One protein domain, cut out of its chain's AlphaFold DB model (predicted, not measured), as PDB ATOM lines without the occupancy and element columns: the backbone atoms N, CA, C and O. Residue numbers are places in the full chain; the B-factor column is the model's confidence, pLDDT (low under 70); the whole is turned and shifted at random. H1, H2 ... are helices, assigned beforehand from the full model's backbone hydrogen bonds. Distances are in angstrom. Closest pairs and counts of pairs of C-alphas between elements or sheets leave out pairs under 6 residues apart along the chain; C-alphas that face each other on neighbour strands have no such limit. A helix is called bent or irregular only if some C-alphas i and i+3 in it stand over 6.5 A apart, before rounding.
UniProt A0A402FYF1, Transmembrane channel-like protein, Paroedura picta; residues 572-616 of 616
ATOM      1  N   GLU A 572     -34.771 -12.117  58.567       80.81
ATOM      2  CA  GLU A 572     -34.174 -12.539  59.846       80.81
ATOM      3  C   GLU A 572     -32.648 -12.372  59.864       80.81
ATOM      4  O   GLU A 572     -32.063 -12.074  60.902       80.81
ATOM      5  N   THR A 573     -32.004 -12.523  58.705       81.56
ATOM      6  CA  THR A 573     -30.563 -12.327  58.499       81.56
ATOM      7  C   THR A 573     -30.316 -11.692  57.135       81.56
ATOM      8  O   THR A 573     -31.102 -11.875  56.202       81.56
ATOM      9  N   VAL A 574     -29.191 -10.988  56.980       80.38
ATOM     10  CA  VAL A 574     -28.757 -10.469  55.669       80.38
ATOM     11  C   VAL A 574     -28.534 -11.617  54.675       80.38
ATOM     12  O   VAL A 574     -28.888 -11.496  53.502       80.38
ATOM     13  N   PHE A 575     -28.036 -12.765  55.148       77.50
ATOM     14  CA  PHE A 575     -27.932 -13.992  54.353       77.50
ATOM     15  C   PHE A 575     -29.282 -14.454  53.771       77.50
ATOM     16  O   PHE A 575     -29.325 -14.958  52.649       77.50
ATOM     17  N   GLY A 576     -30.398 -14.188  54.462       74.50
ATOM     18  CA  GLY A 576     -31.752 -14.465  53.977       74.50
ATOM     19  C   GLY A 576     -32.084 -13.820  52.621       74.50
ATOM     20  O   GLY A 576     -32.863 -14.366  51.838       74.50
ATOM     21  N   ALA A 577     -31.458 -12.686  52.288       74.50
ATOM     22  CA  ALA A 577     -31.609 -12.061  50.973       74.50
ATOM     23  C   ALA A 577     -30.979 -12.907  49.857       74.50
ATOM     24  O   ALA A 577     -31.528 -13.003  48.759       74.50
ATOM     25  N   ILE A 578     -29.845 -13.550  50.152       72.88
ATOM     26  CA  ILE A 578     -29.131 -14.426  49.218       72.88
ATOM     27  C   ILE A 578     -29.958 -15.692  48.981       72.88
ATOM     28  O   ILE A 578     -30.156 -16.081  47.829       72.88
ATOM     29  N   SER A 579     -30.528 -16.279  50.041       72.56
ATOM     30  CA  SER A 579     -31.436 -17.426  49.909       72.56
ATOM     31  C   SER A 579     -32.744 -17.076  49.182       72.56
ATOM     32  O   SER A 579     -33.293 -17.892  48.447       72.56
ATOM     33  N   GLY A 580     -33.255 -15.852  49.331       72.38
ATOM     34  CA  GLY A 580     -34.412 -15.391  48.556       72.38
ATOM     35  C   GLY A 580     -34.087 -15.239  47.065       72.38
ATOM     36  O   GLY A 580     -34.858 -15.660  46.203       72.38
ATOM     37  N   TRP A 581     -32.915 -14.685  46.746       74.56
ATOM     38  CA  TRP A 581     -32.459 -14.519  45.365       74.56
ATOM     39  C   TRP A 581     -32.174 -15.859  44.673       74.56
ATOM     40  O   TRP A 581     -32.577 -16.050  43.523       74.56
ATOM     41  N   ILE A 582     -31.554 -16.817  45.376       73.44
ATOM     42  CA  ILE A 582     -31.283 -18.153  44.823       73.44
ATOM     43  C   ILE A 582     -32.576 -18.933  44.556       73.44
ATOM     44  O   ILE A 582     -32.684 -19.610  43.534       73.44
ATOM     45  N   ALA A 583     -33.598 -18.762  45.404       75.19
ATOM     46  CA  ALA A 583     -34.925 -19.319  45.167       75.19
ATOM     47  C   ALA A 583     -35.566 -18.728  43.898       75.19
ATOM     48  O   ALA A 583     -36.134 -19.469  43.103       75.19
ATOM     49  N   GLY A 584     -35.401 -17.426  43.636       75.25
ATOM     50  CA  GLY A 584     -35.852 -16.807  42.382       75.25
ATOM     51  C   GLY A 584     -35.139 -17.359  41.140       75.25
ATOM     52  O   GLY A 584     -35.781 -17.636  40.124       75.25
ATOM     53  N   LEU A 585     -33.828 -17.599  41.236       77.06
ATOM     54  CA  LEU A 585     -33.005 -18.181  40.166       77.06
ATOM     55  C   LEU A 585     -33.320 -19.641  39.853       77.06
ATOM     56  O   LEU A 585     -33.014 -20.090  38.749       77.06
ATOM     57  N   SER A 586     -33.935 -20.370  40.784       73.94
ATOM     58  CA  SER A 586     -34.389 -21.746  40.542       73.94
ATOM     59  C   SER A 586     -35.457 -21.835  39.441       73.94
ATOM     60  O   SER A 586     -35.611 -22.875  38.807       73.94
ATOM     61  N   THR A 587     -36.135 -20.718  39.153       77.94
ATOM     62  CA  THR A 587     -37.154 -20.601  38.100       77.94
ATOM     63  C   THR A 587     -36.548 -20.569  36.691       77.94
ATOM     64  O   THR A 587     -37.233 -20.879  35.718       77.94
ATOM     65  N   PHE A 588     -35.269 -20.200  36.555       79.31
ATOM     66  CA  PHE A 588     -34.604 -20.072  35.259       79.31
ATOM     67  C   PHE A 588     -33.695 -21.289  34.989       79.31
ATOM     68  O   PHE A 588     -32.739 -21.529  35.730       79.31
ATOM     69  N   PRO A 589     -33.915 -22.045  33.895       73.19
ATOM     70  CA  PRO A 589     -33.173 -23.281  33.630       73.19
ATOM     71  C   PRO A 589     -31.669 -23.050  33.384       73.19
ATOM     72  O   PRO A 589     -30.848 -23.893  33.733       73.19
ATOM     73  N   ASN A 590     -31.282 -21.878  32.866       76.25
ATOM     74  CA  ASN A 590     -29.883 -21.539  32.575       76.25
ATOM     75  C   ASN A 590     -29.050 -21.166  33.825       76.25
ATOM     76  O   ASN A 590     -27.830 -21.043  33.722       76.25
ATOM     77  N   SER A 591     -29.671 -20.991  35.000       76.44
ATOM     78  CA  SER A 591     -29.002 -20.636  36.268       76.44
ATOM     79  C   SER A 591     -29.002 -21.751  37.316       76.44
ATOM     80  O   SER A 591     -28.512 -21.544  38.426       76.44
ATOM     81  N   LEU A 592     -29.479 -22.953  36.977       78.00
ATOM     82  CA  LEU A 592     -29.522 -24.099  37.896       78.00
ATOM     83  C   LEU A 592     -28.138 -24.503  38.433       78.00
ATOM     84  O   LEU A 592     -28.027 -24.963  39.566       78.00
ATOM     85  N   TRP A 593     -27.070 -24.275  37.666       78.94
ATOM     86  CA  TRP A 593     -25.694 -24.508  38.116       78.94
ATOM     87  C   TRP A 593     -25.291 -23.591  39.286       78.94
ATOM     88  O   TRP A 593     -24.570 -24.030  40.177       78.94
ATOM     89  N   ILE A 594     -25.805 -22.356  39.346       76.44
ATOM     90  CA  ILE A 594     -25.568 -21.411  40.455       76.44
ATOM     91  C   ILE A 594     -26.290 -21.894  41.718       76.44
ATOM     92  O   ILE A 594     -25.715 -21.885  42.804       76.44
ATOM     93  N   VAL A 595     -27.526 -22.377  41.563       76.88
ATOM     94  CA  VAL A 595     -28.319 -22.980  42.647       76.88
ATOM     95  C   VAL A 595     -27.624 -24.230  43.197       76.88
ATOM     96  O   VAL A 595     -27.514 -24.401  44.410       76.88
ATOM     97  N   TRP A 596     -27.071 -25.067  42.312       80.56
ATOM     98  CA  TRP A 596     -26.295 -26.244  42.700       80.56
ATOM     99  C   TRP A 596     -25.025 -25.878  43.483       80.56
ATOM    100  O   TRP A 596     -24.745 -26.508  44.504       80.56
ATOM    101  N   ILE A 597     -24.285 -24.848  43.051       76.25
ATOM    102  CA  ILE A 597     -23.106 -24.343  43.776       76.25
ATOM    103  C   ILE A 597     -23.512 -23.814  45.154       76.25
ATOM    104  O   ILE A 597     -22.849 -24.120  46.139       76.25
ATOM    105  N   TYR A 598     -24.600 -23.052  45.248       74.75
ATOM    106  CA  TYR A 598     -25.061 -22.492  46.517       74.75
ATOM    107  C   TYR A 598     -25.355 -23.581  47.562       74.75
ATOM    108  O   TYR A 598     -24.780 -23.545  48.651       74.75
ATOM    109  N   HIS A 599     -26.161 -24.589  47.217       78.12
ATOM    110  CA  HIS A 599     -26.522 -25.656  48.158       78.12
ATOM    111  C   HIS A 599     -25.350 -26.589  48.502       78.12
ATOM    112  O   HIS A 599     -25.223 -27.019  49.644       78.12
ATOM    113  N   ASN A 600     -24.467 -26.903  47.546       75.44
ATOM    114  CA  ASN A 600     -23.368 -27.845  47.800       75.44
ATOM    115  C   ASN A 600     -22.110 -27.193  48.384       75.44
ATOM    116  O   ASN A 600     -21.319 -27.876  49.034       75.44
ATOM    117  N   LEU A 601     -21.903 -25.895  48.147       69.62
ATOM    118  CA  LEU A 601     -20.717 -25.173  48.600       69.62
ATOM    119  C   LEU A 601     -21.043 -24.249  49.773       69.62
ATOM    120  O   LEU A 601     -20.487 -24.441  50.842       69.62
ATOM    121  N   LEU A 602     -21.943 -23.275  49.615       66.56
ATOM    122  CA  LEU A 602     -22.152 -22.214  50.617       66.56
ATOM    123  C   LEU A 602     -22.951 -22.671  51.843       66.56
ATOM    124  O   LEU A 602     -22.691 -22.201  52.948       66.56
ATOM    125  N   GLU A 603     -23.898 -23.590  51.665       69.44
ATOM    126  CA  GLU A 603     -24.667 -24.185  52.770       69.44
ATOM    127  C   GLU A 603     -23.912 -25.343  53.451       69.44
ATOM    128  O   GLU A 603     -24.258 -25.787  54.546       69.44
ATOM    129  N   SER A 604     -22.830 -25.818  52.827       72.69
ATOM    130  CA  SER A 604     -22.030 -26.926  53.335       72.69
ATOM    131  C   SER A 604     -21.159 -26.511  54.518       72.69
ATOM    132  O   SER A 604     -20.414 -25.530  54.478       72.69
ATOM    133  N   VAL A 605     -21.157 -27.342  55.561       66.81
ATOM    134  CA  VAL A 605     -20.281 -27.203  56.739       66.81
ATOM    135  C   VAL A 605     -18.798 -27.170  56.334       66.81
ATOM    136  O   VAL A 605     -17.977 -26.526  56.989       66.81
ATOM    137  N   HIS A 606     -18.450 -27.806  55.209       62.38
ATOM    138  CA  HIS A 606     -17.092 -27.825  54.671       62.38
ATOM    139  C   HIS A 606     -16.612 -26.452  54.194       62.38
ATOM    140  O   HIS A 606     -15.421 -26.179  54.298       62.38
ATOM    141  N   PHE A 607     -17.500 -25.569  53.731       66.69
ATOM    142  CA  PHE A 607     -17.114 -24.209  53.353       66.69
ATOM    143  C   PHE A 607     -16.654 -23.405  54.562       66.69
ATOM    144  O   PHE A 607     -15.590 -22.794  54.513       66.69
ATOM    145  N   PHE A 608     -17.379 -23.484  55.680       62.81
ATOM    146  CA  PHE A 608     -16.950 -22.848  56.924       62.81
ATOM    147  C   PHE A 608     -15.658 -23.464  57.460       62.81
ATOM    148  O   PHE A 608     -14.804 -22.728  57.944       62.81
ATOM    149  N   PHE A 609     -15.475 -24.781  57.311       61.81
ATOM    150  CA  PHE A 609     -14.233 -25.455  57.691       61.81
ATOM    151  C   PHE A 609     -13.042 -24.971  56.849       61.81
ATOM    152  O   PHE A 609     -12.026 -24.560  57.405       61.81
ATOM    153  N   ILE A 610     -13.183 -24.924  55.523       63.03
ATOM    154  CA  ILE A 610     -12.157 -24.415  54.600       63.03
ATOM    155  C   ILE A 610     -11.864 -22.938  54.881       63.03
ATOM    156  O   ILE A 610     -10.701 -22.559  54.978       63.03
ATOM    157  N   LEU A 611     -12.894 -22.114  55.083       58.19
ATOM    158  CA  LEU A 611     -12.741 -20.702  55.434       58.19
ATOM    159  C   LEU A 611     -11.977 -20.543  56.757       58.19
ATOM    160  O   LEU A 611     -11.064 -19.729  56.845       58.19
ATOM    161  N   SER A 612     -12.296 -21.353  57.770       57.06
ATOM    162  CA  SER A 612     -11.590 -21.325  59.054       57.06
ATOM    163  C   SER A 612     -10.140 -21.807  58.955       57.06
ATOM    164  O   SER A 612      -9.289 -21.243  59.628       57.06
ATOM    165  N   VAL A 613      -9.834 -22.770  58.079       61.59
ATOM    166  CA  VAL A 613      -8.458 -23.229  57.805       61.59
ATOM    167  C   VAL A 613      -7.651 -22.197  57.011       61.59
ATOM    168  O   VAL A 613      -6.443 -22.135  57.166       61.59
ATOM    169  N   ILE A 614      -8.289 -21.378  56.170       51.97
ATOM    170  CA  ILE A 614      -7.621 -20.275  55.454       51.97
ATOM    171  C   ILE A 614      -7.290 -19.111  56.402       51.97
ATOM    172  O   ILE A 614      -6.328 -18.379  56.173       51.97
ATOM    173  N   VAL A 615      -8.108 -18.912  57.439       49.97
ATOM    174  CA  VAL A 615      -7.935 -17.838  58.429       49.97
ATOM    175  C   VAL A 615      -6.933 -18.211  59.532       49.97
ATOM    176  O   VAL A 615      -6.287 -17.309  60.070       49.97
ATOM    177  N   LEU A 616      -6.823 -19.498  59.882       44.47
ATOM    178  CA  LEU A 616      -5.887 -20.028  60.885       44.47
ATOM    179  C   LEU A 616      -4.479 -20.205  60.301       44.47
ATOM    180  O   LEU A 616      -3.509 -19.863  61.019       44.47
TER     181      LEU A 616
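What this domain is: This is residues 572 to 616 of the 616 residues of the protein "Transmembrane channel-like protein" of Paroedura picta (UniProt A0A402FYF1). A helical hairpin of H1 and H2 makes the body, and a third helix, H3, sticks out beyond the end of H2 as a free arm. The printed part has 45 residues with three named helices, H1, H2 and H3 in that order, and no named strand; the class is all helix. The whole is loose, with a radius of gyration of the C-alphas of 12.5 A, and flat, spanning 38 by 25 by 12 A.

Where its parts are: H1, residues 575 to 585, begins at C-alpha 575 (-27.932, -13.992, 54.353) and is 15.6 A long. H2, residues 589 to 602, is 20.3 A long and irregular: C-alphas 590 and 593 are 7.6 A apart. H3, residues 605 to 615, is 15.6 A long and ends at C-alpha 615 (-7.935, -17.838, 58.429).

How they stand to each other: H1 and H2 form a hairpin and touch, the closest C-alphas being those of Ile 582 and Val 595, 6.1 A apart. They run opposite ways at a shallow tilt of 29 degrees. H2 and H3 are close but not clearly touching, the closest C-alphas being those of Leu 601 and Phe 607, 6.0 A apart, at a steep tilt of 64 degrees. H1 and H3 are apart. In H1 and H3 every O i to N i+4 pair is within hydrogen-bond range; in H2, 8 of 10 are.

The domain as a whole: The C-alphas farthest apart, of Pro 589 and Leu 616, are 38.7 A apart. The printed part has no cut, and both links are tight. Mean pLDDT of the printed part is 71.1; residues 601 to 603 and 605 to 616 are under 70.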